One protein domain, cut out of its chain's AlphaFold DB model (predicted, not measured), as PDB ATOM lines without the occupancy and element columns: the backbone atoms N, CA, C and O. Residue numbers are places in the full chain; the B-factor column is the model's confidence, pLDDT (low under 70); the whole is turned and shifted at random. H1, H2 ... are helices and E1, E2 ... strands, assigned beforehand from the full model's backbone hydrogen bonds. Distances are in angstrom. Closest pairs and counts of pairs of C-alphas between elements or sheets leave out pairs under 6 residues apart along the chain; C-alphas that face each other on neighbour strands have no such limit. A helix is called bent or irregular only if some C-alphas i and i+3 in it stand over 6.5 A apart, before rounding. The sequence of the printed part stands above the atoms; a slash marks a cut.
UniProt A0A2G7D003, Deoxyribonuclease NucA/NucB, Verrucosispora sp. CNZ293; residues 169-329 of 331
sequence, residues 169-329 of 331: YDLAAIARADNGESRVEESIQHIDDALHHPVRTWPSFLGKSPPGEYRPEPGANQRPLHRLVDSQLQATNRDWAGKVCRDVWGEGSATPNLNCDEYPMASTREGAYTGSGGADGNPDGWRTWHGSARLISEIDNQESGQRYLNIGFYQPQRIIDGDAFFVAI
ATOM      1  N   TYR A 169     140.072 174.673 192.340       98.25
ATOM      2  CA  TYR A 169     139.151 175.743 191.992       98.25
ATOM      3  C   TYR A 169     139.316 176.105 190.522       98.25
ATOM      4  O   TYR A 169     140.386 176.545 190.117       98.25
ATOM      5  N   ASP A 170     138.252 175.959 189.744       97.81
ATOM      6  CA  ASP A 170     138.227 176.397 188.353       97.81
ATOM      7  C   ASP A 170     137.073 177.375 188.156       97.81
ATOM      8  O   ASP A 170     135.914 176.971 188.033       97.81
ATOM      9  N   LEU A 171     137.389 178.674 188.194       97.94
ATOM     10  CA  LEU A 171     136.385 179.733 188.081       97.94
ATOM     11  C   LEU A 171     135.632 179.634 186.749       97.94
ATOM     12  O   LEU A 171     134.408 179.746 186.745       97.94
ATOM     13  N   ALA A 172     136.341 179.386 185.644       97.38
ATOM     14  CA  ALA A 172     135.731 179.294 184.322       97.38
ATOM     15  C   ALA A 172     134.756 178.113 184.251       97.38
ATOM     16  O   ALA A 172     133.595 178.291 183.881       97.38
ATOM     17  N   ALA A 173     135.173 176.926 184.699       97.00
ATOM     18  CA  ALA A 173     134.312 175.745 184.697       97.00
ATOM     19  C   ALA A 173     133.084 175.903 185.612       97.00
ATOM     20  O   ALA A 173     131.967 175.564 185.211       97.00
ATOM     21  N   ILE A 174     133.267 176.438 186.829       96.56
ATOM     22  CA  ILE A 174     132.168 176.651 187.784       96.56
ATOM     23  C   ILE A 174     131.181 177.695 187.244       96.56
ATOM     24  O   ILE A 174     129.971 177.464 187.272       96.56
ATOM     25  N   ALA A 175     131.670 178.823 186.722       96.81
ATOM     26  CA  ALA A 175     130.815 179.875 186.180       96.81
ATOM     27  C   ALA A 175     130.075 179.414 184.916       96.81
ATOM     28  O   ALA A 175     128.883 179.687 184.765       96.81
ATOM     29  N   ARG A 176     130.733 178.651 184.034       96.12
ATOM     30  CA  ARG A 176     130.115 178.066 182.835       96.12
ATOM     31  C   ARG A 176     128.974 177.114 183.180       96.12
ATOM     32  O   ARG A 176     127.913 177.200 182.566       96.12
ATOM     33  N   ALA A 177     129.152 176.259 184.188       95.75
ATOM     34  CA  ALA A 177     128.105 175.345 184.654       95.75
ATOM     35  C   ALA A 177     126.838 176.073 185.151       95.75
ATOM     36  O   ALA A 177     125.747 175.507 185.125       95.75
ATOM     37  N   ASP A 178     126.974 177.335 185.562       94.81
ATOM     38  CA  ASP A 178     125.900 178.215 186.036       94.81
ATOM     39  C   ASP A 178     125.446 179.242 184.971       94.81
ATOM     40  O   ASP A 178     124.701 180.173 185.274       94.81
ATOM     41  N   ASN A 179     125.885 179.104 183.710       95.50
ATOM     42  CA  ASN A 179     125.661 180.081 182.629       95.50
ATOM     43  C   ASN A 179     126.069 181.522 183.016       95.50
ATOM     44  O   ASN A 179     125.419 182.495 182.634       95.50
ATOM     45  N   GLY A 180     127.113 181.663 183.834       95.81
ATOM     46  CA  GLY A 180     127.579 182.933 184.386       95.81
ATOM     47  C   GLY A 180     128.980 183.354 183.966       95.81
ATOM     48  O   GLY A 180     129.444 184.377 184.447       95.81
ATOM     49  N   GLU A 181     129.637 182.613 183.073       95.31
ATOM     50  CA  GLU A 181     131.010 182.894 182.621       95.31
ATOM     51  C   GLU A 181     131.184 184.340 182.126       95.31
ATOM     52  O   GLU A 181     132.132 185.006 182.526       95.31
ATOM     53  N   SER A 182     130.204 184.879 181.387       96.00
ATOM     54  CA  SER A 182     130.251 186.251 180.857       96.00
ATOM     55  C   SER A 182     130.184 187.359 181.920       96.00
ATOM     56  O   SER A 182     130.265 188.539 181.593       96.00
ATOM     57  N   ARG A 183     129.929 187.004 183.184       96.06
ATOM     58  CA  ARG A 183     129.851 187.940 184.315       96.06
ATOM     59  C   ARG A 183     131.151 188.005 185.113       96.06
ATOM     60  O   ARG A 183     131.251 188.848 185.994       96.06
ATOM     61  N   VAL A 184     132.096 187.110 184.820       97.50
ATOM     62  CA  VAL A 184     133.364 186.954 185.548       97.50
ATOM     63  C   VAL A 184     134.575 186.831 184.610       97.50
ATOM     64  O   VAL A 184     135.585 186.211 184.952       97.50
ATOM     65  N   GLU A 185     134.463 187.366 183.390       97.62
ATOM     66  CA  GLU A 185     135.496 187.268 182.351       97.62
ATOM     67  C   GLU A 185     136.797 187.964 182.768       97.62
ATOM     68  O   GLU A 185     137.886 187.461 182.474       97.62
ATOM     69  N   GLU A 186     136.710 189.092 183.481       98.12
ATOM     70  CA  GLU A 186     137.888 189.842 183.909       98.12
ATOM     71  C   GLU A 186     138.643 189.096 185.015       98.12
ATOM     72  O   GLU A 186     139.872 188.983 184.934       98.12
ATOM     73  N   SER A 187     137.934 188.518 185.996       98.25
ATOM     74  CA  SER A 187     138.541 187.632 187.000       98.25
ATOM     75  C   SER A 187     139.138 186.366 186.371       98.25
ATOM     76  O   SER A 187     140.260 185.991 186.717       98.25
ATOM     77  N   ILE A 188     138.451 185.718 185.418       98.19
ATOM     78  CA  ILE A 188     138.991 184.551 184.692       98.19
ATOM     79  C   ILE A 188     140.304 184.922 183.997       98.19
ATOM     80  O   ILE A 188     141.315 184.236 184.172       98.19
ATOM     81  N   GLN A 189     140.313 186.029 183.249       98.19
ATOM     82  CA  GLN A 189     141.497 186.492 182.534       98.19
ATOM     83  C   GLN A 189     142.630 186.883 183.492       98.19
ATOM     84  O   GLN A 189     143.800 186.646 183.193       98.19
ATOM     85  N   HIS A 190     142.315 187.479 184.643       98.38
ATOM     86  CA  HIS A 190     143.319 187.838 185.639       98.38
ATOM     87  C   HIS A 190     143.987 186.607 186.265       98.38
ATOM     88  O   HIS A 190     145.217 186.568 186.346       98.38
ATOM     89  N   ILE A 191     143.207 185.589 186.647       98.25
ATOM     90  CA  ILE A 191     143.739 184.326 187.179       98.25
ATOM     91  C   ILE A 191     144.586 183.613 186.115       98.25
ATOM     92  O   ILE A 191     145.701 183.185 186.410       98.25
ATOM     93  N   ASP A 192     144.110 183.536 184.868       97.56
ATOM     94  CA  ASP A 192     144.845 182.914 183.757       97.56
ATOM     95  C   ASP A 192     146.174 183.625 183.460       97.56
ATOM     96  O   ASP A 192     147.209 182.983 183.274       97.56
ATOM     97  N   ASP A 193     146.184 184.962 183.469       97.75
ATOM     98  CA  ASP A 193     147.422 185.723 183.320       97.75
ATOM     99  C   ASP A 193     148.375 185.495 184.500       97.75
ATOM    100  O   ASP A 193     149.579 185.375 184.291       97.75
ATOM    101  N   ALA A 194     147.875 185.404 185.735       97.50
ATOM    102  CA  ALA A 194     148.725 185.138 186.891       97.50
ATOM    103  C   ALA A 194     149.373 183.748 186.824       97.50
ATOM    104  O   ALA A 194     150.568 183.618 187.099       97.50
ATOM    105  N   LEU A 195     148.616 182.727 186.423       96.00
ATOM    106  CA  LEU A 195     149.108 181.354 186.334       96.00
ATOM    107  C   LEU A 195     150.034 181.138 185.132       96.00
ATOM    108  O   LEU A 195     151.134 180.605 185.286       96.00
ATOM    109  N   HIS A 196     149.626 181.593 183.947       95.25
ATOM    110  CA  HIS A 196     150.261 181.196 182.686       95.25
ATOM    111  C   HIS A 196     151.043 182.323 181.999       95.25
ATOM    112  O   HIS A 196     151.917 182.059 181.171       95.25
ATOM    113  N   HIS A 197     150.785 183.586 182.347       95.94
ATOM    114  CA  HIS A 197     151.445 184.746 181.744       95.94
ATOM    115  C   HIS A 197     151.933 185.759 182.793       95.94
ATOM    116  O   HIS A 197     151.659 186.955 182.650       95.94
ATOM    117  N   PRO A 198     152.703 185.350 183.824       95.75
ATOM    118  CA  PRO A 198     153.045 186.221 184.954       95.75
ATOM    119  C   PRO A 198     153.785 187.503 184.543       95.75
ATOM    120  O   PRO A 198     153.733 188.504 185.253       95.75
ATOM    121  N   VAL A 199     154.413 187.530 183.364       94.75
ATOM    122  CA  VAL A 199     155.023 188.734 182.769       94.75
ATOM    123  C   VAL A 199     154.018 189.850 182.432       94.75
ATOM    124  O   VAL A 199     154.429 190.983 182.210       94.75
ATOM    125  N   ARG A 200     152.714 189.549 182.389       94.44
ATOM    126  CA  ARG A 200     151.606 190.491 182.138       94.44
ATOM    127  C   ARG A 200     150.909 190.947 183.423       94.44
ATOM    128  O   ARG A 200     149.786 191.446 183.376       94.44
ATOM    129  N   THR A 201     151.531 190.708 184.574       97.12
ATOM    130  CA  THR A 201     150.907 190.914 185.882       97.12
ATOM    131  C   THR A 201     151.757 191.777 186.799       97.12
ATOM    132  O   THR A 201     152.981 191.827 186.665       97.12
ATOM    133  N   TRP A 202     151.121 192.409 187.787       97.38
ATOM    134  CA  TRP A 202     151.771 193.341 188.711       97.38
ATOM    135  C   TRP A 202     151.648 192.862 190.157       97.38
ATOM    136  O   TRP A 202     150.600 192.340 190.498       97.38
ATOM    137  N   PRO A 203     152.666 193.006 191.019       96.69
ATOM    138  CA  PRO A 203     153.940 193.683 190.780       96.69
ATOM    139  C   PRO A 203     154.787 192.942 189.741       96.69
ATOM    140  O   PRO A 203     154.744 191.714 189.652       96.69
ATOM    141  N   SER A 204     155.529 193.689 188.927       95.12
ATOM    142  CA  SER A 204     156.389 193.118 187.889       95.12
ATOM    143  C   SER A 204     157.825 193.049 188.394       95.12
ATOM    144  O   SER A 204     158.438 194.081 188.668       95.12
ATOM    145  N   PHE A 205     158.374 191.840 188.503       94.44
ATOM    146  CA  PHE A 205     159.766 191.604 188.877       94.44
ATOM    147  C   PHE A 205     160.288 190.296 188.267       94.44
ATOM    148  O   PHE A 205     159.525 189.399 187.902       94.44
ATOM    149  N   LEU A 206     161.614 190.190 188.146       93.06
ATOM    150  CA  LEU A 206     162.273 188.999 187.613       93.06
ATOM    151  C   LEU A 206     162.108 187.808 188.563       93.06
ATOM    152  O   LEU A 206     162.299 187.936 189.767       93.06
ATOM    153  N   GLY A 207     161.798 186.634 188.009       90.94
ATOM    154  CA  GLY A 207     161.618 185.407 188.795       90.94
ATOM    155  C   GLY A 207     160.245 185.274 189.460       90.94
ATOM    156  O   GLY A 207     160.036 184.341 190.238       90.94
ATOM    157  N   LYS A 208     159.294 186.164 189.141       95.31
ATOM    158  CA  LYS A 208     157.903 186.039 189.575       95.31
ATOM    159  C   LYS A 208     157.340 184.677 189.181       95.31
ATOM    160  O   LYS A 208     157.411 184.258 188.030       95.31
ATOM    161  N   SER A 209     156.780 183.992 190.168       94.56
ATOM    162  CA  SER A 209     156.281 182.629 190.019       94.56
ATOM    163  C   SER A 209     155.086 182.425 190.941       94.56
ATOM    164  O   SER A 209     155.297 182.050 192.101       94.56
ATOM    165  N   PRO A 210     153.859 182.713 190.475       96.38
ATOM    166  CA  PRO A 210     152.674 182.580 191.308       96.38
ATOM    167  C   PRO A 210     152.381 181.137 191.731       96.38
ATOM    168  O   PRO A 210     152.651 180.211 190.960       96.38
ATOM    169  N   PRO A 211     151.922 180.908 192.976       97.19
ATOM    170  CA  PRO A 211     151.513 179.589 193.445       97.19
ATOM    171  C   PRO A 211     150.077 179.259 192.999       97.19
ATOM    172  O   PRO A 211     149.381 180.085 192.410       97.19
ATOM    173  N   GLY A 212     149.629 178.047 193.303       96.88
ATOM    174  CA  GLY A 212     148.243 177.600 193.187       96.88
ATOM    175  C   GLY A 212     147.958 176.666 192.018       96.88
ATOM    176  O   GLY A 212     147.029 175.882 192.114       96.88
ATOM    177  N   GLU A 213     148.761 176.657 190.959       95.81
ATOM    178  CA  GLU A 213     148.584 175.713 189.847       95.81
ATOM    179  C   GLU A 213     149.031 174.292 190.232       95.81
ATOM    180  O   GLU A 213     150.125 174.104 190.780       95.81
ATOM    181  N   TYR A 214     148.208 173.286 189.917       93.69
ATOM    182  CA  TYR A 214     148.607 171.882 190.027       93.69
ATOM    183  C   TYR A 214     149.568 171.505 188.898       93.69
ATOM    184  O   TYR A 214     149.285 171.748 187.727       93.69
ATOM    185  N   ARG A 215     150.687 170.861 189.243       89.19
ATOM    186  CA  ARG A 215     151.728 170.482 188.274       89.19
ATOM    187  C   ARG A 215     151.878 168.966 188.199       89.19
ATOM    188  O   ARG A 215     152.416 168.385 189.136       89.19
ATOM    189  N   PRO A 216     151.397 168.284 187.147       87.31
ATOM    190  CA  PRO A 216     151.378 166.822 187.111       87.31
ATOM    191  C   PRO A 216     152.773 166.192 186.962       87.31
ATOM    192  O   PRO A 216     152.910 164.974 187.082       87.31
ATOM    193  N   GLU A 217     153.813 166.981 186.678       89.06
ATOM    194  CA  GLU A 217     155.155 166.466 186.441       89.06
ATOM    195  C   GLU A 217     155.748 165.811 187.705       89.06
ATOM    196  O   GLU A 217     155.761 166.416 188.785       89.06
ATOM    197  N   PRO A 218     156.312 164.592 187.595       82.81
ATOM    198  CA  PRO A 218     157.009 163.957 188.707       82.81
ATOM    199  C   PRO A 218     158.129 164.846 189.260       82.81
ATOM    200  O   PRO A 218     158.991 165.314 188.519       82.81
ATOM    201  N   GLY A 219     158.131 165.064 190.576       79.81
ATOM    202  CA  GLY A 219     159.118 165.915 191.248       79.81
ATOM    203  C   GLY A 219     158.848 167.420 191.145       79.81
ATOM    204  O   GLY A 219     159.648 168.203 191.658       79.81
ATOM    205  N   ALA A 220     157.734 167.844 190.534       84.38
ATOM    206  CA  ALA A 220     157.313 169.237 190.584       84.38
ATOM    207  C   ALA A 220     157.056 169.675 192.032       84.38
ATOM    208  O   ALA A 220     156.408 168.976 192.816       84.38
ATOM    209  N   ASN A 221     157.544 170.867 192.379       86.56
ATOM    210  CA  ASN A 221     157.233 171.493 193.657       86.56
ATOM    211  C   ASN A 221     155.773 171.969 193.641       86.56
ATOM    212  O   ASN A 221     155.474 173.033 193.089       86.56
ATOM    213  N   GLN A 222     154.875 171.171 194.221       92.69
ATOM    214  CA  GLN A 222     153.480 171.557 194.407       92.69
ATOM    215  C   GLN A 222     153.414 172.743 195.366       92.69
ATOM    216  O   GLN A 222     153.905 172.670 196.491       92.69
ATOM    217  N   ARG A 223     152.794 173.837 194.928       96.00
ATOM    218  CA  ARG A 223     152.589 175.034 195.751       96.00
ATOM    219  C   ARG A 223     151.097 175.356 195.805       96.00
ATOM    220  O   ARG A 223     150.696 176.314 195.150       96.00
ATOM    221  N   PRO A 224     150.270 174.536 196.482       97.44
ATOM    222  CA  PRO A 224     148.850 174.835 196.623       97.44
ATOM    223  C   PRO A 224     148.652 176.149 197.384       97.44
ATOM    224  O   PRO A 224     149.537 176.593 198.119       97.44
ATOM    225  N   LEU A 225     147.482 176.755 197.215       98.62
ATOM    226  CA  LEU A 225     147.037 177.850 198.067       98.62
ATOM    227  C   LEU A 225     146.431 177.277 199.346       98.62
ATOM    228  O   LEU A 225     145.853 176.193 199.317       98.62
ATOM    229  N   HIS A 226     146.503 178.014 200.448       98.56
ATOM    230  CA  HIS A 226     145.901 177.612 201.716       98.56
ATOM    231  C   HIS A 226     144.835 178.609 202.131       98.56
ATOM    232  O   HIS A 226     145.094 179.809 202.210       98.56
ATOM    233  N   ARG A 227     143.632 178.127 202.435       97.94
ATOM    234  CA  ARG A 227     142.522 178.982 202.865       97.94
ATOM    235  C   ARG A 227     142.894 179.762 204.128       97.94
ATOM    236  O   ARG A 227     143.401 179.202 205.096       97.94
ATOM    237  N   LEU A 228     142.596 181.057 204.113       98.06
ATOM    238  CA  LEU A 228     142.712 181.966 205.249       98.06
ATOM    239  C   LEU A 228     141.317 182.468 205.618       98.06
ATOM    240  O   LEU A 228     140.645 183.071 204.779       98.06
ATOM    241  N   VAL A 229     140.877 182.243 206.856       96.62
ATOM    242  CA  VAL A 229     139.536 182.654 207.330       96.62
ATOM    243  C   VAL A 229     139.565 183.882 208.239       96.62
ATOM    244  O   VAL A 229     138.523 184.490 208.475       96.62
ATOM    245  N   ASP A 230     140.744 184.261 208.733       96.81
ATOM    246  CA  ASP A 230     140.921 185.437 209.581       96.81
ATOM    247  C   ASP A 230     140.589 186.719 208.803       96.81
ATOM    248  O   ASP A 230     141.289 187.113 207.867       96.81
ATOM    249  N   SER A 231     139.503 187.381 209.201       96.62
ATOM    250  CA  SER A 231     139.008 188.582 208.523       96.62
ATOM    251  C   SER A 231     139.959 189.783 208.590       96.62
ATOM    252  O   SER A 231     139.973 190.586 207.656       96.62
ATOM    253  N   GLN A 232     140.771 189.904 209.647       97.94
ATOM    254  CA  GLN A 232     141.734 190.998 209.782       97.94
ATOM    255  C   GLN A 232     142.910 190.787 208.829       97.94
ATOM    256  O   GLN A 232     143.319 191.718 208.132       97.94
ATOM    257  N   LEU A 233     143.409 189.553 208.730       98.06
ATOM    258  CA  LEU A 233     144.467 189.220 207.776       98.06
ATOM    259  C   LEU A 233     143.971 189.294 206.329       98.06
ATOM    260  O   LEU A 233     144.698 189.786 205.471       98.06
ATOM    261  N   GLN A 234     142.724 188.902 206.054       98.38
ATOM    262  CA  GLN A 234     142.113 189.109 204.738       98.38
ATOM    263  C   GLN A 234     142.038 190.593 204.363       98.38
ATOM    264  O   GLN A 234     142.380 190.956 203.241       98.38
ATOM    265  N   ALA A 235     141.600 191.461 205.281       98.31
ATOM    266  CA  ALA A 235     141.591 192.905 205.042       98.31
ATOM    267  C   ALA A 235     143.010 193.435 204.789       98.31
ATOM    268  O   ALA A 235     143.231 194.173 203.833       98.31
ATOM    269  N   THR A 236     143.984 192.964 205.569       98.06
ATOM    270  CA  THR A 236     145.395 193.324 205.381       98.06
ATOM    271  C   THR A 236     145.922 192.875 204.013       98.06
ATOM    272  O   THR A 236     146.621 193.639 203.355       98.06
ATOM    273  N   ASN A 237     145.559 191.678 203.536       98.44
ATOM    274  CA  ASN A 237     145.900 191.233 202.181       98.44
ATOM    275  C   ASN A 237     145.333 192.193 201.120       98.44
ATOM    276  O   ASN A 237     146.106 192.684 200.297       98.44
ATOM    277  N   ARG A 238     144.043 192.552 201.212       97.75
ATOM    278  CA  ARG A 238     143.401 193.502 200.282       97.75
ATOM    279  C   ARG A 238     144.094 194.864 200.275       97.75
ATOM    280  O   ARG A 238     144.350 195.430 199.214       97.75
ATOM    281  N   ASP A 239     144.448 195.387 201.449       96.94
ATOM    282  CA  ASP A 239     145.142 196.675 201.569       96.94
ATOM    283  C   ASP A 239     146.511 196.658 200.874       96.94
ATOM    284  O   ASP A 239     146.934 197.658 200.274       96.94
ATOM    285  N   TRP A 240     147.200 195.515 200.937       97.50
ATOM    286  CA  TRP A 240     148.492 195.290 200.299       97.50
ATOM    287  C   TRP A 240     148.380 195.104 198.789       97.50
ATOM    288  O   TRP A 240     149.159 195.727 198.065       97.50
ATOM    289  N   ALA A 241     147.391 194.361 198.292       97.12
ATOM    290  CA  ALA A 241     147.086 194.333 196.862       97.12
ATOM    291  C   ALA A 241     146.720 195.736 196.350       97.12
ATOM    292  O   ALA A 241     147.204 196.175 195.307       97.12
ATOM    293  N   GLY A 242     145.998 196.521 197.152       96.56
ATOM    294  CA  GLY A 242     145.714 197.924 196.864       96.56
ATOM    295  C   GLY A 242     146.969 198.790 196.680       96.56
ATOM    296  O   GLY A 242     146.927 199.758 195.920       96.56
ATOM    297  N   LYS A 243     148.106 198.459 197.318       96.56
ATOM    298  CA  LYS A 243     149.386 199.156 197.064       96.56
ATOM    299  C   LYS A 243     149.872 198.914 195.637       96.56
ATOM    300  O   LYS A 243     150.289 199.869 194.993       96.56
ATOM    301  N   VAL A 244     149.753 197.681 195.143       97.12
ATOM    302  CA  VAL A 244     150.078 197.327 193.754       97.12
ATOM    303  C   VAL A 244     149.193 198.124 192.797       97.12
ATOM    304  O   VAL A 244     149.703 198.766 191.884       97.12
ATOM    305  N   CYS A 245     147.877 198.154 193.033       96.62
ATOM    306  CA  CYS A 245     146.975 198.887 192.149       96.62
ATOM    307  C   CYS A 245     147.243 200.403 192.141       96.62
ATOM    308  O   CYS A 245     147.208 201.030 191.083       96.62
ATOM    309  N   ARG A 246     147.558 201.003 193.296       96.38
ATOM    310  CA  ARG A 246     147.947 202.422 193.378       96.38
ATOM    311  C   ARG A 246     149.270 202.715 192.673       96.38
ATOM    312  O   ARG A 246     149.390 203.768 192.060       96.38
ATOM    313  N   ASP A 247     150.241 201.808 192.749       96.31
ATOM    314  CA  ASP A 247     151.540 201.958 192.079       96.31
ATOM    315  C   ASP A 247     151.395 201.951 190.549       96.31
ATOM    316  O   ASP A 247     152.008 202.766 189.866       96.31
ATOM    317  N   VAL A 248     150.534 201.080 190.014       95.38
ATOM    318  CA  VAL A 248     150.363 200.906 188.562       95.38
ATOM    319  C   VAL A 248     149.386 201.916 187.958       95.38
ATOM    320  O   VAL A 248     149.663 202.478 186.900       95.38
ATOM    321  N   TRP A 249     148.240 202.148 188.606       95.06
ATOM    322  CA  TRP A 249     147.142 202.950 188.046       95.06
ATOM    323  C   TRP A 249     146.937 204.306 188.735       95.06
ATOM    324  O   TRP A 249     146.099 205.086 188.283       95.06
ATOM    325  N   GLY A 250     147.679 204.621 189.804       93.50
ATOM    326  CA  GLY A 250     147.575 205.906 190.502       93.50
ATOM    327  C   GLY A 250     146.141 206.213 190.939       93.50
ATOM    328  O   GLY A 250     145.468 205.369 191.534       93.50
ATOM    329  N   GLU A 251     145.647 207.405 190.599       84.81
ATOM    330  CA  GLU A 251     144.263 207.832 190.863       84.81
ATOM    331  C   GLU A 251     143.210 206.921 190.215       84.81
ATOM    332  O   GLU A 251     142.110 206.787 190.746       84.81
ATOM    333  N   GLY A 252     143.552 206.220 189.127       78.31
ATOM    334  CA  GLY A 252     142.667 205.251 188.481       78.31
ATOM    335  C   GLY A 252     142.244 204.108 189.410       78.31
ATOM    336  O   GLY A 252     141.157 203.560 189.243       78.31
ATOM    337  N   SER A 253     143.037 203.805 190.443       81.81
ATOM    338  CA  SER A 253     142.681 202.825 191.481       81.81
ATOM    339  C   SER A 253     141.554 203.269 192.419       81.81
ATOM    340  O   SER A 253     141.019 202.441 193.150       81.81
ATOM    341  N   ALA A 254     141.178 204.550 192.393       82.88
ATOM    342  CA  ALA A 254     140.041 205.103 193.128       82.88
ATOM    343  C   ALA A 254     138.801 205.310 192.234       82.88
ATOM    344  O   ALA A 254     137.834 205.945 192.658       82.88
ATOM    345  N   THR A 255     138.823 204.811 190.991       87.75
ATOM    346  CA  THR A 255     137.694 204.935 190.062       87.75
ATOM    347  C   THR A 255     136.473 204.189 190.611       87.75
ATOM    348  O   THR A 255     136.593 203.012 190.953       87.75
ATOM    349  N   PRO A 256     135.286 204.824 190.663       87.19
ATOM    350  CA  PRO A 256     134.062 204.148 191.080       87.19
ATOM    351  C   PRO A 256     133.762 202.913 190.223       87.19
ATOM    352  O   PRO A 256     133.931 202.948 189.004       87.19
ATOM    353  N   ASN A 257     133.231 201.862 190.850       92.06
ATOM    354  CA  ASN A 257     132.877 200.585 190.220       92.06
ATOM    355  C   ASN A 257     134.062 199.756 189.695       92.06
ATOM    356  O   ASN A 257     133.842 198.811 188.938       92.06
ATOM    357  N   LEU A 258     135.300 200.081 190.081       94.25
ATOM    358  CA  LEU A 258     136.457 199.210 189.877       94.25
ATOM    359  C   LEU A 258     136.983 198.722 191.224       94.25
ATOM    360  O   LEU A 258     137.122 199.500 192.165       94.25
ATOM    361  N   ASN A 259     137.346 197.446 191.279       94.88
ATOM    362  CA  ASN A 259     138.027 196.853 192.420       94.88
ATOM    363  C   ASN A 259     139.428 196.392 192.023       94.88
ATOM    364  O   ASN A 259     139.660 195.949 190.901       94.88
ATOM    365  N   CYS A 260     140.347 196.439 192.985       96.19
ATOM    366  CA  CYS A 260     141.646 195.787 192.874       96.19
ATOM    367  C   CYS A 260     141.467 194.290 193.162       96.19
ATOM    368  O   CYS A 260     141.424 193.884 194.322       96.19
ATOM    369  N   ASP A 261     141.283 193.494 192.113       97.94
ATOM    370  CA  ASP A 261     141.279 192.036 192.200       97.94
ATOM    371  C   ASP A 261     142.698 191.512 192.416       97.94
ATOM    372  O   ASP A 261     143.673 192.136 191.990       97.94
ATOM    373  N   GLU A 262     142.823 190.373 193.090       97.75
ATOM    374  CA  GLU A 262     144.098 189.854 193.572       97.75
ATOM    375  C   GLU A 262     144.187 188.326 193.441       97.75
ATOM    376  O   GLU A 262     143.271 187.581 193.788       97.75
ATOM    377  N   TYR A 263     145.337 187.850 192.967       98.44
ATOM    378  CA  TYR A 263     145.680 186.436 192.898       98.44
ATOM    379  C   TYR A 263     147.102 186.205 193.431       98.44
ATOM    380  O   TYR A 263     148.030 186.754 192.855       98.44
ATOM    381  N   PRO A 264     147.363 185.349 194.430       98.44
ATOM    382  CA  PRO A 264     146.387 184.621 195.229       98.44
ATOM    383  C   PRO A 264     145.400 185.543 195.954       98.44
ATOM    384  O   PRO A 264     145.750 186.656 196.341       98.44
ATOM    385  N   MET A 265     144.168 185.066 196.130       98.38
ATOM    386  CA  MET A 265     143.056 185.837 196.698       98.38
ATOM    387  C   MET A 265     143.359 186.260 198.146       98.38
ATOM    388  O   MET A 265     144.014 185.502 198.868       98.38
ATOM    389  N   ALA A 266     142.815 187.384 198.649       98.19
ATOM    390  CA  ALA A 266     143.020 187.796 200.053       98.19
ATOM    391  C   ALA A 266     142.656 186.723 201.070       98.19
ATOM    392  O   ALA A 266     143.171 186.713 202.187       98.19
ATOM    393  N   SER A 267     141.755 185.826 200.695       98.25
ATOM    394  CA  SER A 267     141.334 184.715 201.521       98.25
ATOM    395  C   SER A 267     142.241 183.489 201.440       98.25
ATOM    396  O   SER A 267     141.783 182.363 201.656       98.25
ATOM    397  N   THR A 268     143.514 183.709 201.126       98.62
ATOM    398  CA  THR A 268     144.572 182.703 201.103       98.62
ATOM    399  C   THR A 268     145.770 183.158 201.928       98.62
ATOM    400  O   THR A 268     145.993 184.358 202.107       98.62
ATOM    401  N   ARG A 269     146.551 182.206 202.441       98.50
ATOM    402  CA  ARG A 269     147.792 182.491 203.177       98.50
ATOM    403  C   ARG A 269     148.895 183.008 202.250       98.50
ATOM    404  O   ARG A 269     149.815 183.669 202.715       98.50
ATOM    405  N   GLU A 270     148.761 182.811 200.947       98.31
ATOM    406  CA  GLU A 270     149.666 183.297 199.906       98.31
ATOM    407  C   GLU A 270     149.285 184.694 199.367       98.31
ATOM    408  O   GLU A 270     149.893 185.173 198.403       98.31
ATOM    409  N   GLY A 271     148.290 185.357 199.973       97.81
ATOM    410  CA  GLY A 271     147.842 186.701 199.593       97.81
ATOM    411  C   GLY A 271     148.916 187.791 199.730       97.81
ATOM    412  O   GLY A 271     150.020 187.558 200.225       97.81
ATOM    413  N   ALA A 272     148.601 189.010 199.284       97.94
ATOM    414  CA  ALA A 272     149.591 190.075 199.075       97.94
ATOM    415  C   ALA A 272     150.380 190.515 200.319       97.94
ATOM    416  O   ALA A 272     151.513 190.991 200.191       97.94
ATOM    417  N   TYR A 273     149.823 190.354 201.519       97.94
ATOM    418  CA  TYR A 273     150.532 190.585 202.774       97.94
ATOM    419  C   TYR A 273     151.132 189.292 203.328       97.94
ATOM    420  O   TYR A 273     152.337 189.223 203.563       97.94
ATOM    421  N   THR A 274     150.299 188.267 203.522       97.06
ATOM    422  CA  THR A 274     150.676 187.030 204.222       97.06
ATOM    423  C   THR A 274     151.677 186.174 203.444       97.06
ATOM    424  O   THR A 274     152.480 185.475 204.054       97.06
ATOM    425  N   GLY A 275     151.650 186.246 202.110       95.00
ATOM    426  CA  GLY A 275     152.550 185.539 201.197       95.00
ATOM    427  C   GLY A 275     153.705 186.393 200.670       95.00
ATOM    428  O   GLY A 275     154.334 186.024 199.676       95.00
ATOM    429  N   SER A 276     153.965 187.555 201.271       94.94
ATOM    430  CA  SER A 276     155.056 188.451 200.881       94.94
ATOM    431  C   SER A 276     155.942 188.804 202.073       94.94
ATOM    432  O   SER A 276     155.631 188.473 203.215       94.94
ATOM    433  N   GLY A 277     157.026 189.551 201.830       92.19
ATOM    434  CA  GLY A 277     157.879 190.060 202.912       92.19
ATOM    435  C   GLY A 277     157.154 191.005 203.885       92.19
ATOM    436  O   GLY A 277     157.728 191.382 204.903       92.19
ATOM    437  N   GLY A 278     155.905 191.393 203.599       92.25
ATOM    438  CA  GLY A 278     155.077 192.167 204.520       92.25
ATOM    439  C   GLY A 278     154.843 191.464 205.852       92.25
ATOM    440  O   GLY A 278     154.933 192.111 206.897       92.25
ATOM    441  N   ALA A 279     154.620 190.148 205.828       92.06
ATOM    442  CA  ALA A 279     154.475 189.337 207.036       92.06
ATOM    443  C   ALA A 279     155.742 189.350 207.915       92.06
ATOM    444  O   ALA A 279     155.639 189.278 209.137       92.06
ATOM    445  N   ASP A 280     156.916 189.547 207.306       94.19
ATOM    446  CA  ASP A 280     158.218 189.649 207.981       94.19
ATOM    447  C   ASP A 280     158.572 191.090 208.398       94.19
ATOM    448  O   ASP A 280     159.696 191.383 208.808       94.19
ATOM    449  N   GLY A 281     157.624 192.023 208.271       93.81
ATOM    450  CA  GLY A 281     157.802 193.426 208.643       93.81
ATOM    451  C   GLY A 281     158.475 194.297 207.581       93.81
ATOM    452  O   GLY A 281     158.756 195.461 207.864       93.81
ATOM    453  N   ASN A 282     158.714 193.798 206.360       96.19
ATOM    454  CA  ASN A 282     159.208 194.630 205.260       96.19
ATOM    455  C   ASN A 282     158.049 195.450 204.661       96.19
ATOM    456  O   ASN A 282     157.234 194.866 203.947       96.19
ATOM    457  N   PRO A 283     157.983 196.784 204.850       94.25
ATOM    458  CA  PRO A 283     156.866 197.613 204.377       94.25
ATOM    459  C   PRO A 283     156.691 197.621 202.847       94.25
ATOM    460  O   PRO A 283     155.585 197.897 202.361       94.25
ATOM    461  N   ASP A 284     157.751 197.273 202.111       95.50
ATOM    462  CA  ASP A 284     157.811 197.170 200.651       95.50
ATOM    463  C   ASP A 284     157.744 195.724 200.136       95.50
ATOM    464  O   ASP A 284     157.899 195.486 198.938       95.50
ATOM    465  N   GLY A 285     157.467 194.744 201.005       95.38
ATOM    466  CA  GLY A 285     157.391 193.327 200.628       95.38
ATOM    467  C   GLY A 285     156.381 193.029 199.511       95.38
ATOM    468  O   GLY A 285     156.552 192.064 198.769       95.38
ATOM    469  N   TRP A 286     155.381 193.898 199.325       95.44
ATOM    470  CA  TRP A 286     154.393 193.809 198.251       95.44
ATOM    471  C   TRP A 286     155.032 193.907 196.863       95.44
ATOM    472  O   TRP A 286     154.478 193.366 195.917       95.44
ATOM    473  N   ARG A 287     156.200 194.553 196.719       95.88
ATOM    474  CA  ARG A 287     156.907 194.700 195.431       95.88
ATOM    475  C   ARG A 287     157.487 193.381 194.916       95.88
ATOM    476  O   ARG A 287     157.717 193.244 193.720       95.88
ATOM    477  N   THR A 288     157.725 192.428 195.813       92.94
ATOM    478  CA  THR A 288     158.267 191.094 195.506       92.94
ATOM    479  C   THR A 288     157.249 189.989 195.781       92.94
ATOM    480  O   THR A 288     157.611 188.821 195.890       92.94
ATOM    481  N   TRP A 289     155.972 190.341 195.945       97.00
ATOM    482  CA  TRP A 289     154.914 189.360 196.140       97.00
ATOM    483  C   TRP A 289     154.738 188.513 194.879       97.00
ATOM    484  O   TRP A 289     154.498 189.036 193.792       97.00
ATOM    485  N   HIS A 290     154.811 187.191 195.024       97.00
ATOM    486  CA  HIS A 290     154.599 186.224 193.945       97.00
ATOM    487  C   HIS A 290     153.108 186.073 193.591       97.00
ATOM    488  O   HIS A 290     152.608 184.968 193.437       97.00
ATOM    489  N   GLY A 291     152.389 187.178 193.453       97.50
ATOM    490  CA  GLY A 291     151.002 187.220 193.015       97.50
ATOM    491  C   GLY A 291     150.753 188.414 192.107       97.50
ATOM    492  O   GLY A 291     151.683 189.095 191.689       97.50
ATOM    493  N   SER A 292     149.508 188.642 191.744       98.38
ATOM    494  CA  SER A 292     149.042 189.653 190.824       98.38
ATOM    495  C   SER A 292     147.936 190.475 191.463       98.38
ATOM    496  O   SER A 292     147.074 189.912 192.130       98.38
ATOM    497  N   ALA A 293     147.926 191.780 191.214       98.00
ATOM    498  CA  ALA A 293     146.751 192.609 191.410       98.00
ATOM    499  C   ALA A 293     146.388 193.349 190.117       98.00
ATOM    500  O   ALA A 293     147.274 193.781 189.368       98.00
ATOM    501  N   ARG A 294     145.087 193.500 189.859       97.12
ATOM    502  CA  ARG A 294     144.549 194.129 188.650       97.12
ATOM    503  C   ARG A 294     143.249 194.861 188.956       97.12
ATOM    504  O   ARG A 294     142.403 194.343 189.674       97.12
ATOM    505  N   LEU A 295     143.077 196.051 188.384       97.12
ATOM    506  CA  LEU A 295     141.774 196.715 188.392       97.12
ATOM    507  C   LEU A 295     140.824 196.016 187.418       97.12
ATOM    508  O   LEU A 295     141.146 195.908 186.236       97.12
ATOM    509  N   ILE A 296     139.674 195.578 187.922       97.06
ATOM    510  CA  ILE A 296     138.572 194.983 187.150       97.06
ATOM    511  C   ILE A 296     137.233 195.548 187.642       97.06
ATOM    512  O   ILE A 296     137.191 196.212 188.683       97.06
ATOM    513  N   SER A 297     136.139 195.286 186.925       97.31
ATOM    514  CA  SER A 297     134.787 195.662 187.350       97.31
ATOM    515  C   SER A 297     134.466 195.165 188.761       97.31
ATOM    516  O   SER A 297     134.704 194.011 189.119       97.31
ATOM    517  N   GLU A 298     133.875 196.040 189.575       95.31
ATOM    518  CA  GLU A 298     133.407 195.707 190.920       95.31
ATOM    519  C   GLU A 298     132.404 194.548 190.904       95.31
ATOM    520  O   GLU A 298     132.469 193.677 191.770       95.31
ATOM    521  N   ILE A 299     131.510 194.518 189.909       96.25
ATOM    522  CA  ILE A 299     130.483 193.478 189.780       96.25
ATOM    523  C   ILE A 299     131.134 192.120 189.496       96.25
ATOM    524  O   ILE A 299     130.796 191.144 190.164       96.25
ATOM    525  N   ASP A 300     132.087 192.082 188.559       97.88
ATOM    526  CA  ASP A 300     132.841 190.875 188.194       97.88
ATOM    527  C   ASP A 300     133.575 190.317 189.424       97.88
ATOM    528  O   ASP A 300     133.341 189.181 189.841       97.88
ATOM    529  N   ASN A 301     134.343 191.174 190.106       96.81
ATOM    530  CA  ASN A 301     135.126 190.786 191.279       96.81
ATOM    531  C   ASN A 301     134.254 190.307 192.458       96.81
ATOM    532  O   ASN A 301     134.555 189.321 193.136       96.81
ATOM    533  N   GLN A 302     133.145 190.999 192.739       94.75
ATOM    534  CA  GLN A 302     132.254 190.596 193.829       94.75
ATOM    535  C   GLN A 302     131.556 189.270 193.524       94.75
ATOM    536  O   GLN A 302     131.420 188.431 194.423       94.75
ATOM    537  N   GLU A 303     131.134 189.062 192.275       96.19
ATOM    538  CA  GLU A 303     130.500 187.815 191.861       96.19
ATOM    539  C   GLU A 303     131.499 186.649 191.887       96.19
ATOM    540  O   GLU A 303     131.196 185.606 192.479       96.19
ATOM    541  N   SER A 304     132.715 186.829 191.360       96.31
ATOM    542  CA  SER A 304     133.760 185.802 191.389       96.31
ATOM    543  C   SER A 304     134.130 185.404 192.825       96.31
ATOM    544  O   SER A 304     134.167 184.212 193.148       96.31
ATOM    545  N   GLY A 305     134.294 186.376 193.727       95.81
ATOM    546  CA  GLY A 305     134.656 186.141 195.126       95.81
ATOM    547  C   GLY A 305     133.535 185.542 195.989       95.81
ATOM    548  O   GLY A 305     133.757 184.576 196.727       95.81
ATOM    549  N   GLN A 306     132.319 186.097 195.941       94.69
ATOM    550  CA  GLN A 306     131.228 185.635 196.810       94.69
ATOM    551  C   GLN A 306     130.525 184.396 196.257       94.69
ATOM    552  O   GLN A 306     130.359 183.406 196.977       94.69
ATOM    553  N   ARG A 307     130.093 184.443 194.994       96.31
ATOM    554  CA  ARG A 307     129.254 183.396 194.407       96.31
ATOM    555  C   ARG A 307     130.083 182.182 194.037       96.31
ATOM    556  O   ARG A 307     129.744 181.080 194.457       96.31
ATOM    557  N   TYR A 308     131.160 182.365 193.280       97.88
ATOM    558  CA  TYR A 308     131.881 181.227 192.709       97.88
ATOM    559  C   TYR A 308     132.978 180.695 193.624       97.88
ATOM    560  O   TYR A 308     133.043 179.486 193.845       97.88
ATOM    561  N   LEU A 309     133.767 181.567 194.248       97.75
ATOM    562  CA  LEU A 309     134.814 181.127 195.159       97.75
ATOM    563  C   LEU A 309     134.251 180.683 196.518       97.75
ATOM    564  O   LEU A 309     134.463 179.548 196.942       97.75
ATOM    565  N   ASN A 310     133.517 181.548 197.223       96.94
ATOM    566  CA  ASN A 310     133.047 181.215 198.570       96.94
ATOM    567  C   ASN A 310     131.905 180.186 198.563       96.94
ATOM    568  O   ASN A 310     132.033 179.124 199.176       96.94
ATOM    569  N   ILE A 311     130.806 180.476 197.863       95.69
ATOM    570  CA  ILE A 311     129.616 179.606 197.838       95.69
ATOM    571  C   ILE A 311     129.782 178.440 196.853       95.69
ATOM    572  O   ILE A 311     129.320 177.339 197.136       95.69
ATOM    573  N   GLY A 312     130.438 178.659 195.713       95.88
ATOM    574  CA  GLY A 312     130.599 177.655 194.659       95.88
ATOM    575  C   GLY A 312     131.734 176.660 194.899       95.88
ATOM    576  O   GLY A 312     131.665 175.539 194.397       95.88
ATOM    577  N   PHE A 313     132.748 177.024 195.694       97.44
ATOM    578  CA  PHE A 313     133.934 176.188 195.886       97.44
ATOM    579  C   PHE A 313     134.279 175.907 197.352       97.44
ATOM    580  O   PHE A 313     134.247 174.742 197.756       97.44
ATOM    581  N   TYR A 314     134.554 176.926 198.175       97.44
ATOM    582  CA  TYR A 314     134.986 176.696 199.560       97.44
ATOM    583  C   TYR A 314     133.945 175.939 200.384       97.44
ATOM    584  O   TYR A 314     134.278 174.950 201.032       97.44
ATOM    585  N   GLN A 315     132.680 176.359 200.345       95.81
ATOM    586  CA  GLN A 315     131.629 175.722 201.140       95.81
ATOM    587  C   GLN A 315     131.262 174.304 200.653       95.81
ATOM    588  O   GLN A 315     131.171 173.404 201.494       95.81
ATOM    589  N   PRO A 316     131.089 174.034 199.340       93.06
ATOM    590  CA  PRO A 316     130.759 172.693 198.858       93.06
ATOM    591  C   PRO A 316     131.889 171.686 199.070       93.06
ATOM    592  O   PRO A 316     131.610 170.537 199.406       93.06
ATOM    593  N   GLN A 317     133.149 172.119 198.929       94.12
ATOM    594  CA  GLN A 317     134.331 171.293 199.212       94.12
ATOM    595  C   GLN A 317     134.728 171.307 200.699       94.12
ATOM    596  O   GLN A 317     135.684 170.640 201.085       94.12
ATOM    597  N   ARG A 318     133.998 172.054 201.540       95.12
ATOM    598  CA  ARG A 318     134.247 172.227 202.978       95.12
ATOM    599  C   ARG A 318     135.693 172.640 203.307       95.12
ATOM    600  O   ARG A 318     136.279 172.155 204.274       95.12
ATOM    601  N   ILE A 319     136.254 173.546 202.513       96.19
ATOM    602  CA  ILE A 319     137.610 174.079 202.681       96.19
ATOM    603  C   ILE A 319     137.597 175.104 203.822       96.19
ATOM    604  O   ILE A 319     136.937 176.144 203.740       96.19
ATOM    605  N   ILE A 320     138.326 174.808 204.893       95.94
ATOM    606  CA  ILE A 320     138.417 175.606 206.124       95.94
ATOM    607  C   ILE A 320     139.844 176.119 206.334       95.94
ATOM    608  O   ILE A 320     140.718 175.892 205.504       95.94
ATOM    609  N   ASP A 321     140.093 176.856 207.419       96.69
ATOM    610  CA  ASP A 321     141.388 177.513 207.621       96.69
ATOM    611  C   ASP A 321     142.570 176.537 207.537       96.69
ATOM    612  O   ASP A 321     142.582 175.490 208.195       96.69
ATOM    613  N   GLY A 322     143.561 176.902 206.726       95.81
ATOM    614  CA  GLY A 322     144.764 176.120 206.471       95.81
ATOM    615  C   GLY A 322     144.606 174.986 205.461       95.81
ATOM    616  O   GLY A 322     145.618 174.391 205.105       95.81
ATOM    617  N   ASP A 323     143.400 174.682 204.975       96.88
ATOM    618  CA  ASP A 323     143.230 173.654 203.947       96.88
ATOM    619  C   ASP A 323     143.852 174.088 202.623       96.88
ATOM    620  O   ASP A 323     143.655 175.220 202.169       96.88
ATOM    621  N   ALA A 324     144.560 173.150 201.997       97.31
ATOM    622  CA  ALA A 324     145.159 173.323 200.687       97.31
ATOM    623  C   ALA A 324     144.109 173.212 199.568       97.31
ATOM    624  O   ALA A 324     143.191 172.396 199.640       97.31
ATOM    625  N   PHE A 325     144.287 173.986 198.501       98.25
ATOM    626  CA  PHE A 325     143.571 173.839 197.237       98.25
ATOM    627  C   PHE A 325     144.433 174.338 196.069       98.25
ATOM    628  O   PHE A 325     145.301 175.197 196.237       98.25
ATOM    629  N   PHE A 326     144.198 173.797 194.879       98.19
ATOM    630  CA  PHE A 326     144.792 174.290 193.637       98.19
ATOM    631  C   PHE A 326     143.818 175.208 192.895       98.19
ATOM    632  O   PHE A 326     142.632 175.264 193.218       98.19
ATOM    633  N   VAL A 327     144.311 175.913 191.886       98.31
ATOM    634  CA  VAL A 327     143.545 176.767 190.984       98.31
ATOM    635  C   VAL A 327     143.876 176.381 189.547       98.31
ATOM    636  O   VAL A 327     145.029 176.096 189.223       98.31
ATOM    637  N   ALA A 328     142.857 176.366 188.699       96.69
ATOM    638  CA  ALA A 328     142.961 176.142 187.267       96.69
ATOM    639  C   ALA A 328     142.019 177.094 186.521       96.69
ATOM    640  O   ALA A 328     141.101 177.664 187.111       96.69
ATOM    641  N   ILE A 329     142.246 177.250 185.218       95.44
ATOM    642  CA  ILE A 329     141.314 177.891 184.290       95.44
ATOM    643  C   ILE A 329     141.198 176.977 183.071       95.44
ATOM    644  O   ILE A 329     142.071 176.971 182.202       95.44
TER     645      ILE A 329
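What this domain is: This is residues 169 to 329 of the 331 residues of the protein "Deoxyribonuclease NucA/NucB" of Verrucosispora sp. CNZ293 (UniProt A0A2G7D003). Look first for a short two-stranded ribbon, E1 beside E2, in the core: the kinked helix H3 packs on one side of it, H2 and H5 on the other, and H1 packs crosswise on H5. Away from this ribbon, E3 lies between two short stretches, residues 169 to 170 and 225 to 226, and the long link before H3 loops outward through Pro 218. The printed part has 161 residues with five named helices and three named strands, in the order H1 H2 H3 E1 H4 E2 H5 E3; the sheet E1 - E2 is antiparallel and the class is mixed, helices and strands. The whole is compact, with a radius of gyration of the C-alphas of 14.8 A and spans of 42 by 39 by 30 A.

How they stand to each other: Begin at E1, residues 258 to 263, and its antiparallel neighbour E2, residues 292 to 297, at 148 degrees; N 261 and O 294 are 2.8 A apart, within hydrogen-bond range, as are N 292 and O 263 at 2.6 A. Next find H3, residues 231 to 254: its closest C-alphas to E2 are Ala 241 and Ala 293, 5.7 A apart. H3 is irregular, with C-alphas 248 and 251 9.5 A apart and a kink of 117 degrees near residue 248. Its residues 240 to 244 alone touch H4, residues 285 to 288, closest at the C-alphas of Trp 240 and Trp 286, 6.4 A. For H2, residues 185 to 196, the closest C-alphas to E2 are Ala 194 and Ser 292, 6.0 A. H2 touches H5, residues 298 to 314, with its residues 185 to 187 alone, closest at the C-alphas of Ser 187 and Asn 301, 6.3 A, at a steep tilt of 66 degrees, the same way. H1, residues 171 to 177, touches H5 about perpendicular, at 79 degrees, closest at the C-alphas of Leu 171 and Tyr 308, 6.6 A. E3, residues 324 to 328, pairs with no named strand; residues 169 to 170 pair parallel with its residues 327 to 328, and 225 to 226 antiparallel with 324 to 325. H3 and H5 are apart. Every O i to N i+4 pair is within hydrogen-bond range in H1 and H2, against 15 of 20 in H3 and 9 of 13 in H5; H4 is too short for such a pair.

Where its parts are: Find C-alpha 171 at (136.385, 179.733, 188.081), where H1 begins. H2 runs 16.0 A and H3 22.6 A, from C-alpha 231 at (139.008, 188.582, 208.523). E1 measures 16.0 A, E2 15.9 A, H5 20.9 A and E3 13.9 A, ending at C-alpha 328, (142.961, 176.142, 187.267).

The domain as a whole: The C-alphas farthest apart, of Pro 218 and Pro 256, are 46.3 A from each other. The printed part has no cut; the links H2 to H3 and E1 to H4 are long, with 34 and 21 residues. The mean pLDDT of the printed part is 95.5, and no printed residue is under 70.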